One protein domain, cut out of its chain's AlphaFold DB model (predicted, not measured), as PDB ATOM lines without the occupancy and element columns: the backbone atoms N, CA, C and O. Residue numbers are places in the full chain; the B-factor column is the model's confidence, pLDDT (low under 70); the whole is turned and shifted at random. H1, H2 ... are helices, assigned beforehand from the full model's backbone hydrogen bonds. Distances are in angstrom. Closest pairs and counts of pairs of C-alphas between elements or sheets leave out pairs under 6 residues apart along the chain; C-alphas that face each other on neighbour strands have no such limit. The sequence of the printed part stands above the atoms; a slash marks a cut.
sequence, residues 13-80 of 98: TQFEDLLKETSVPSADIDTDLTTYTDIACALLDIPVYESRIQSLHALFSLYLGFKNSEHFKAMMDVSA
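This is residues 13 to 80 of the 98 residues of the protein "Hypothetical protein" of Adineta steineri (UniProt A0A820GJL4). A long helix, H3, forms one side of a loose, open frame: H2 packs at a slant on its first part, H4 makes a corner at its other end, and H1 sticks out alone. The printed part has 68 residues with four named helices, H1 to H4 along the chain, and no named strand: all helix. The whole is loose, radius of gyration of the C-alphas 14.3 A, spans 38 by 28 by 23 A.

H3, residues 52 to 68, touches H2, residues 33 to 43, with residues 52 to 59 alone; the closest C-alphas, of Cys 41 and Ser 55, are 6.9 A apart. They run the same way at a steep tilt of 54 degrees. H4, residues 70 to 78, is close to H3 but not clearly touching, the closest C-alphas, of Phe 66 and Phe 72, being 6.4 A apart; at 72 degrees they are only just about perpendicular. H1, residues 13 to 21, is apart from H2, H3 and H4. Every O i to N i+4 pair is within hydrogen-bond range in H1, H2 and H3, and 4 of 5 in H4.

First to last C-alpha, H3 measures 24.0 A, H2 15.2 A, H4 12.7 A and H1 12.5 A. C-alpha 13 is at (130.670, 186.268, 135.487), C-alpha 78 at (128.536, 175.311, 154.328).

The C-alphas farthest apart, of Glu 50 and Ala 80, are 40.7 A apart. The printed part has no cut; the link H1 to H2 is long, 11 residues. The model's pLDDT is under 70 at residues 23 to 28 and 70 to 80.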
ATOM      1  N   THR A  13     132.061 186.769 135.496       86.56
ATOM      2  CA  THR A  13     130.670 186.268 135.487       86.56
ATOM      3  C   THR A  13     130.315 185.539 134.190       86.56
ATOM      4  O   THR A  13     129.698 184.483 134.207       86.56
ATOM      5  N   GLN A  14     130.787 186.058 133.053       87.50
ATOM      6  CA  GLN A  14     130.551 185.458 131.743       87.50
ATOM      7  C   GLN A  14     131.214 184.077 131.589       87.50
ATOM      8  O   GLN A  14     130.666 183.203 130.925       87.50
ATOM      9  N   PHE A  15     132.382 183.874 132.206       84.81
ATOM     10  CA  PHE A  15     133.064 182.582 132.232       84.81
ATOM     11  C   PHE A  15     132.403 181.627 133.230       84.81
ATOM     12  O   PHE A  15     132.220 180.452 132.930       84.81
ATOM     13  N   GLU A  16     131.991 182.135 134.392       85.12
ATOM     14  CA  GLU A  16     131.272 181.357 135.400       85.12
ATOM     15  C   GLU A  16     129.946 180.804 134.856       85.12
ATOM     16  O   GLU A  16     129.640 179.628 135.045       85.12
ATOM     17  N   ASP A  17     129.179 181.624 134.134       87.38
ATOM     18  CA  ASP A  17     127.922 181.200 133.516       87.38
ATOM     19  C   ASP A  17     128.153 180.147 132.424       87.38
ATOM     20  O   ASP A  17     127.437 179.147 132.370       87.38
ATOM     21  N   LEU A  18     129.221 180.287 131.631       85.12
ATOM     22  CA  LEU A  18     129.628 179.260 130.670       85.12
ATOM     23  C   LEU A  18     130.028 177.947 131.352       85.12
ATOM     24  O   LEU A  18     129.697 176.884 130.835       85.12
ATOM     25  N   LEU A  19     130.694 177.995 132.509       83.44
ATOM     26  CA  LEU A  19     131.060 176.802 133.282       83.44
ATOM     27  C   LEU A  19     129.841 176.091 133.890       83.44
ATOM     28  O   LEU A  19     129.868 174.877 134.088       83.44
ATOM     29  N   LYS A  20     128.770 176.834 134.199       81.88
ATOM     30  CA  LYS A  20     127.497 176.258 134.668       81.88
ATOM     31  C   LYS A  20     126.773 175.509 133.553       81.88
ATOM     32  O   LYS A  20     126.130 174.498 133.821       81.88
ATOM     33  N   GLU A  21     126.868 176.002 132.321       82.81
ATOM     34  CA  GLU A  21     126.247 175.378 131.147       82.81
ATOM     35  C   GLU A  21     127.110 174.263 130.543       82.81
ATOM     36  O   GLU A  21     126.594 173.238 130.094       82.81
ATOM     37  N   THR A  22     128.431 174.448 130.546       73.62
ATOM     38  CA  THR A  22     129.412 173.542 129.949       73.62
ATOM     39  C   THR A  22     130.172 172.830 131.057       73.62
ATOM     40  O   THR A  22     131.057 173.400 131.692       73.62
ATOM     41  N   SER A  23     129.855 171.554 131.274       68.50
ATOM     42  CA  SER A  23     130.651 170.715 132.167       68.50
ATOM     43  C   SER A  23     132.101 170.670 131.690       68.50
ATOM     44  O   SER A  23     132.355 170.490 130.496       68.50
ATOM     45  N   VAL A  24     133.038 170.775 132.633       69.75
ATOM     46  CA  VAL A  24     134.473 170.563 132.401       69.75
ATOM     47  C   VAL A  24     134.671 169.276 131.587       69.75
ATOM     48  O   VAL A  24     133.974 168.296 131.874       69.75
ATOM     49  N   PRO A  25     135.567 169.257 130.578       68.62
ATOM     50  CA  PRO A  25     135.840 168.071 129.769       68.62
ATOM     51  C   PRO A  25     135.963 166.822 130.646       68.62
ATOM     52  O   PRO A  25     136.843 166.733 131.500       68.62
ATOM     53  N   SER A  26     135.034 165.881 130.465       66.94
ATOM     54  CA  SER A  26     135.028 164.634 131.228       66.94
ATOM     55  C   SER A  26     136.230 163.776 130.831       66.94
ATOM     56  O   SER A  26     136.704 163.845 129.697       66.94
ATOM     57  N   ALA A  27     136.674 162.900 131.735       67.94
ATOM     58  CA  ALA A  27     137.741 161.926 131.478       67.94
ATOM     59  C   ALA A  27     137.405 160.912 130.360       67.94
ATOM     60  O   ALA A  27     138.243 160.090 130.010       67.94
ATOM     61  N   ASP A  28     136.187 160.973 129.816       66.06
ATOM     62  CA  ASP A  28     135.718 160.196 128.663       66.06
ATOM     63  C   ASP A  28     136.226 160.746 127.314       66.06
ATOM     64  O   ASP A  28     136.029 160.131 126.270       66.06
ATOM     65  N   ILE A  29     136.879 161.912 127.307       73.12
ATOM     66  CA  ILE A  29     137.514 162.430 126.095       73.12
ATOM     67  C   ILE A  29     138.655 161.492 125.675       73.12
ATOM     68  O   ILE A  29     139.633 161.327 126.402       73.12
ATOM     69  N   ASP A  30     138.553 160.949 124.458       76.00
ATOM     70  CA  ASP A  30     139.571 160.118 123.800       76.00
ATOM     71  C   ASP A  30     140.795 160.955 123.384       76.00
ATOM     72  O   ASP A  30     141.030 161.253 122.212       76.00
ATOM     73  N   THR A  31     141.549 161.428 124.375       81.56
ATOM     74  CA  THR A  31     142.801 162.165 124.179       81.56
ATOM     75  C   THR A  31     143.901 161.599 125.058       81.56
ATOM     76  O   THR A  31     143.656 160.974 126.090       81.56
ATOM     77  N   ASP A  32     145.144 161.812 124.637       87.12
ATOM     78  CA  ASP A  32     146.293 161.395 125.423       87.12
ATOM     79  C   ASP A  32     146.414 162.233 126.714       87.12
ATOM     80  O   ASP A  32     145.970 163.380 126.778       87.12
ATOM     81  N   LEU A  33     147.056 161.673 127.743       85.94
ATOM     82  CA  LEU A  33     147.233 162.336 129.041       85.94
ATOM     83  C   LEU A  33     147.911 163.710 128.916       85.94
ATOM     84  O   LEU A  33     147.603 164.636 129.667       85.94
ATOM     85  N   THR A  34     148.840 163.841 127.975       86.62
ATOM     86  CA  THR A  34     149.577 165.071 127.695       86.62
ATOM     87  C   THR A  34     148.635 166.142 127.156       86.62
ATOM     88  O   THR A  34     148.598 167.244 127.695       86.62
ATOM     89  N   THR A  35     147.802 165.796 126.173       86.94
ATOM     90  CA  THR A  35     146.772 166.686 125.626       86.94
ATOM     91  C   THR A  35     145.725 167.042 126.676       86.94
ATOM     92  O   THR A  35     145.373 168.210 126.808       86.94
ATOM     93  N   TYR A  36     145.272 166.078 127.480       87.44
ATOM     94  CA  TYR A  36     144.327 166.348 128.564       87.44
ATOM     95  C   TYR A  36     144.906 167.328 129.595       87.44
ATOM     96  O   TYR A  36     144.226 168.249 130.044       87.44
ATOM     97  N   THR A  37     146.189 167.169 129.931       87.44
ATOM     98  CA  THR A  37     146.906 168.095 130.815       87.44
ATOM     99  C   THR A  37     146.967 169.494 130.210       87.44
ATOM    100  O   THR A  37     146.695 170.471 130.905       87.44
ATOM    101  N   ASP A  38     147.273 169.594 128.918       87.88
ATOM    102  CA  ASP A  38     147.360 170.871 128.214       87.88
ATOM    103  C   ASP A  38     145.984 171.570 128.160       87.88
ATOM    104  O   ASP A  38     145.907 172.776 128.391       87.88
ATOM    105  N   ILE A  39     144.891 170.818 127.971       87.81
ATOM    106  CA  ILE A  39     143.507 171.325 128.043       87.81
ATOM    107  C   ILE A  39     143.183 171.844 129.450       87.81
ATOM    108  O   ILE A  39     142.649 172.944 129.591       87.81
ATOM    109  N   ALA A  40     143.514 171.082 130.496       87.12
ATOM    110  CA  ALA A  40     143.257 171.485 131.876       87.12
ATOM    111  C   ALA A  40     144.052 172.744 132.266       87.12
ATOM    112  O   ALA A  40     143.511 173.646 132.902       87.12
ATOM    113  N   CYS A  41     145.322 172.830 131.859       88.75
ATOM    114  CA  CYS A  41     146.135 174.025 132.052       88.75
ATOM    115  C   CYS A  41     145.573 175.221 131.275       88.75
ATOM    116  O   CYS A  41     145.463 176.300 131.850       88.75
ATOM    117  N   ALA A  42     145.155 175.031 130.020       87.69
ATOM    118  CA  ALA A  42     144.558 176.092 129.212       87.69
ATOM    119  C   ALA A  42     143.248 176.625 129.811       87.69
ATOM    120  O   ALA A  42     143.021 177.829 129.787       87.69
ATOM    121  N   LEU A  43     142.414 175.753 130.387       86.50
ATOM    122  CA  LEU A  43     141.168 176.158 131.042       86.50
ATOM    123  C   LEU A  43     141.411 177.049 132.268       86.50
ATOM    124  O   LEU A  43     140.604 177.923 132.559       86.50
ATOM    125  N   LEU A  44     142.511 176.816 132.987       85.81
ATOM    126  CA  LEU A  44     142.906 177.583 134.169       85.81
ATOM    127  C   LEU A  44     143.789 178.797 133.831       85.81
ATOM    128  O   LEU A  44     144.448 179.320 134.723       85.81
ATOM    129  N   ASP A  45     143.869 179.202 132.560       86.12
ATOM    130  CA  ASP A  45     144.765 180.265 132.079       86.12
ATOM    131  C   ASP A  45     146.258 180.029 132.415       86.12
ATOM    132  O   ASP A  45     147.068 180.954 132.530       86.12
ATOM    133  N   ILE A  46     146.672 178.760 132.535       89.06
ATOM    134  CA  ILE A  46     148.065 178.364 132.763       89.06
ATOM    135  C   ILE A  46     148.720 178.057 131.409       89.06
ATOM    136  O   ILE A  46     148.443 177.015 130.809       89.06
ATOM    137  N   PRO A  47     149.650 178.896 130.919       87.19
ATOM    138  CA  PRO A  47     150.350 178.612 129.676       87.19
ATOM    139  C   PRO A  47     151.243 177.372 129.821       87.19
ATOM    140  O   PRO A  47     151.976 177.212 130.807       87.19
ATOM    141  N   VAL A  48     151.213 176.508 128.807       87.31
ATOM    142  CA  VAL A  48     152.115 175.361 128.674       87.31
ATOM    143  C   VAL A  48     153.239 175.724 127.707       87.31
ATOM    144  O   VAL A  48     152.996 176.025 126.542       87.31
ATOM    145  N   TYR A  49     154.473 175.722 128.211       83.00
ATOM    146  CA  TYR A  49     155.684 175.954 127.417       83.00
ATOM    147  C   TYR A  49     156.409 174.618 127.169       83.00
ATOM    148  O   TYR A  49     155.774 173.581 126.997       83.00
ATOM    149  N   GLU A  50     157.743 174.602 127.171       76.75
ATOM    150  CA  GLU A  50     158.529 173.384 126.923       76.75
ATOM    151  C   GLU A  50     158.415 172.345 128.052       76.75
ATOM    152  O   GLU A  50     158.501 171.143 127.802       76.75
ATOM    153  N   SER A  51     158.192 172.788 129.297       82.12
ATOM    154  CA  SER A  51     158.084 171.909 130.466       82.12
ATOM    155  C   SER A  51     156.688 171.939 131.078       82.12
ATOM    156  O   SER A  51     156.310 172.873 131.785       82.12
ATOM    157  N   ARG A  52     155.947 170.845 130.884       84.50
ATOM    158  CA  ARG A  52     154.629 170.619 131.503       84.50
ATOM    159  C   ARG A  52     154.691 170.469 133.015       84.50
ATOM    160  O   ARG A  52     153.726 170.790 133.697       84.50
ATOM    161  N   ILE A  53     155.834 170.030 133.549       87.88
ATOM    162  CA  ILE A  53     156.042 169.904 134.997       87.88
ATOM    163  C   ILE A  53     155.873 171.264 135.668       87.88
ATOM    164  O   ILE A  53     155.270 171.354 136.735       87.88
ATOM    165  N   GLN A  54     156.366 172.326 135.030       85.88
ATOM    166  CA  GLN A  54     156.224 173.668 135.566       85.88
ATOM    167  C   GLN A  54     154.746 174.081 135.595       85.88
ATOM    168  O   GLN A  54     154.264 174.468 136.654       85.88
ATOM    169  N   SER A  55     154.007 173.923 134.493       89.31
ATOM    170  CA  SER A  55     152.563 174.215 134.419       89.31
ATOM    171  C   SER A  55     151.744 173.414 135.438       89.31
ATOM    172  O   SER A  55     150.929 173.988 136.160       89.31
ATOM    173  N   LEU A  56     152.037 172.120 135.591       88.69
ATOM    174  CA  LEU A  56     151.435 171.268 136.620       88.69
ATOM    175  C   LEU A  56     151.766 171.737 138.038       88.69
ATOM    176  O   LEU A  56     150.911 171.687 138.918       88.69
ATOM    177  N   HIS A  57     152.985 172.225 138.275       88.81
ATOM    178  CA  HIS A  57     153.347 172.782 139.571       88.81
ATOM    179  C   HIS A  57     152.488 174.005 139.919       88.81
ATOM    180  O   HIS A  57     152.031 174.093 141.058       88.81
ATOM    181  N   ALA A  58     152.207 174.917 138.977       88.12
ATOM    182  CA  ALA A  58     151.271 176.021 139.240       88.12
ATOM    183  C   ALA A  58     149.853 175.524 139.513       88.12
ATOM    184  O   ALA A  58     149.234 176.008 140.453       88.12
ATOM    185  N   LEU A  59     149.372 174.524 138.769       88.38
ATOM    186  CA  LEU A  59     148.054 173.928 138.997       88.38
ATOM    187  C   LEU A  59     147.936 173.360 140.421       88.38
ATOM    188  O   LEU A  59     146.984 173.662 141.141       88.38
ATOM    189  N   PHE A  60     148.929 172.591 140.876       87.81
ATOM    190  CA  PHE A  60     148.934 172.059 142.241       87.81
ATOM    191  C   PHE A  60     149.161 173.138 143.303       87.81
ATOM    192  O   PHE A  60     148.576 173.060 144.382       87.81
ATOM    193  N   SER A  61     149.972 174.154 143.010       88.00
ATOM    194  CA  SER A  61     150.194 175.290 143.913       88.00
ATOM    195  C   SER A  61     148.910 176.088 144.112       88.00
ATOM    196  O   SER A  61     148.570 176.413 145.245       88.00
ATOM    197  N   LEU A  62     148.159 176.321 143.033       86.38
ATOM    198  CA  LEU A  62     146.847 176.950 143.060       86.38
ATOM    199  C   LEU A  62     145.871 176.131 143.913       86.38
ATOM    200  O   LEU A  62     145.257 176.658 144.839       86.38
ATOM    201  N   TYR A  63     145.799 174.817 143.675       84.88
ATOM    202  CA  TYR A  63     144.974 173.907 144.473       84.88
ATOM    203  C   TYR A  63     145.325 173.952 145.971       84.88
ATOM    204  O   TYR A  63     144.437 174.004 146.825       84.88
ATOM    205  N   LEU A  64     146.617 173.961 146.311       83.19
ATOM    206  CA  LEU A  64     147.075 174.084 147.695       83.19
ATOM    207  C   LEU A  64     146.763 175.459 148.292       83.19
ATOM    208  O   LEU A  64     146.387 175.520 149.462       83.19
ATOM    209  N   GLY A  65     146.875 176.534 147.508       81.69
ATOM    210  CA  GLY A  65     146.487 177.890 147.901       81.69
ATOM    211  C   GLY A  65     145.016 177.954 148.308       81.69
ATOM    212  O   GLY A  65     144.701 178.366 149.426       81.69
ATOM    213  N   PHE A  66     144.125 177.415 147.471       76.50
ATOM    214  CA  PHE A  66     142.701 177.299 147.795       76.50
ATOM    215  C   PHE A  66     142.460 176.441 149.041       76.50
ATOM    216  O   PHE A  66     141.752 176.868 149.954       76.50
ATOM    217  N   LYS A  67     143.098 175.266 149.136       77.12
ATOM    218  CA  LYS A  67     142.935 174.345 150.273       77.12
ATOM    219  C   LYS A  67     143.443 174.924 151.598       77.12
ATOM    220  O   LYS A  67     142.903 174.599 152.658       77.12
ATOM    221  N   ASN A  68     144.493 175.739 151.576       73.56
ATOM    222  CA  ASN A  68     145.052 176.345 152.782       73.56
ATOM    223  C   ASN A  68     144.353 177.643 153.187       73.56
ATOM    224  O   ASN A  68     144.428 177.993 154.362       73.56
ATOM    225  N   SER A  69     143.628 178.305 152.283       70.94
ATOM    226  CA  SER A  69     142.852 179.496 152.632       70.94
ATOM    227  C   SER A  69     141.662 179.147 153.544       70.94
ATOM    228  O   SER A  69     140.806 178.321 153.218       70.94
ATOM    229  N   GLU A  70     141.594 179.767 154.725       59.56
ATOM    230  CA  GLU A  70     140.473 179.582 155.664       59.56
ATOM    231  C   GLU A  70     139.149 180.110 155.088       59.56
ATOM    232  O   GLU A  70     138.089 179.538 155.341       59.56
ATOM    233  N   HIS A  71     139.225 181.136 154.232       59.22
ATOM    234  CA  HIS A  71     138.087 181.712 153.513       59.22
ATOM    235  C   HIS A  71     137.339 180.692 152.629       59.22
ATOM    236  O   HIS A  71     136.110 180.713 152.610       59.22
ATOM    237  N   PHE A  72     138.034 179.766 151.952       58.12
ATOM    238  CA  PHE A  72     137.375 178.732 151.133       58.12
ATOM    239  C   PHE A  72     136.963 177.492 151.924       58.12
ATOM    240  O   PHE A  72     135.938 176.886 151.608       58.12
ATOM    241  N   LYS A  73     137.704 177.128 152.977       57.78
ATOM    242  CA  LYS A  73     137.301 176.037 153.883       57.78
ATOM    243  C   LYS A  73     135.927 176.293 154.499       57.78
ATOM    244  O   LYS A  73     135.105 175.384 154.517       57.78
ATOM    245  N   ALA A  74     135.661 177.529 154.929       56.31
ATOM    246  CA  ALA A  74     134.355 177.916 155.457       56.31
ATOM    247  C   ALA A  74     133.241 177.833 154.395       56.31
ATOM    248  O   ALA A  74     132.132 177.414 154.705       56.31
ATOM    249  N   MET A  75     133.525 178.180 153.136       54.81
ATOM    250  CA  MET A  75     132.537 178.132 152.051       54.81
ATOM    251  C   MET A  75     132.218 176.690 151.601       54.81
ATOM    252  O   MET A  75     131.060 176.377 151.327       54.81
ATOM    253  N   MET A  76     133.210 175.790 151.583       54.19
ATOM    254  CA  MET A  76     133.003 174.363 151.282       54.19
ATOM    255  C   MET A  76     132.237 173.625 152.392       54.19
ATOM    256  O   MET A  76     131.363 172.815 152.079       54.19
ATOM    257  N   ASP A  77     132.510 173.933 153.665       53.94
ATOM    258  CA  ASP A  77     131.834 173.324 154.825       53.94
ATOM    259  C   ASP A  77     130.337 173.695 154.907       53.94
ATOM    260  O   ASP A  77     129.512 172.902 155.351       53.94
ATOM    261  N   VAL A  78     129.944 174.862 154.377       53.72
ATOM    262  CA  VAL A  78     128.536 175.311 154.328       53.72
ATOM    263  C   VAL A  78     127.697 174.530 153.298       53.72
ATOM    264  O   VAL A  78     126.477 174.451 153.438       53.72
ATOM    265  N   SER A  79     128.325 173.914 152.287       48.75
ATOM    266  CA  SER A  79     127.631 173.096 151.273       48.75
ATOM    267  C   SER A  79     127.400 171.640 151.691       48.75
ATOM    268  O   SER A  79     126.619 170.930 151.052       48.75
ATOM    269  N   ALA A  80     128.043 171.183 152.770       48.72
ATOM    270  CA  ALA A  80     127.758 169.873 153.325       48.72
ATOM    271  C   ALA A  80     126.382 169.934 154.011       48.72
ATOM    272  O   ALA A  80     126.184 170.763 154.908       48.72
TER     273      ALA A  80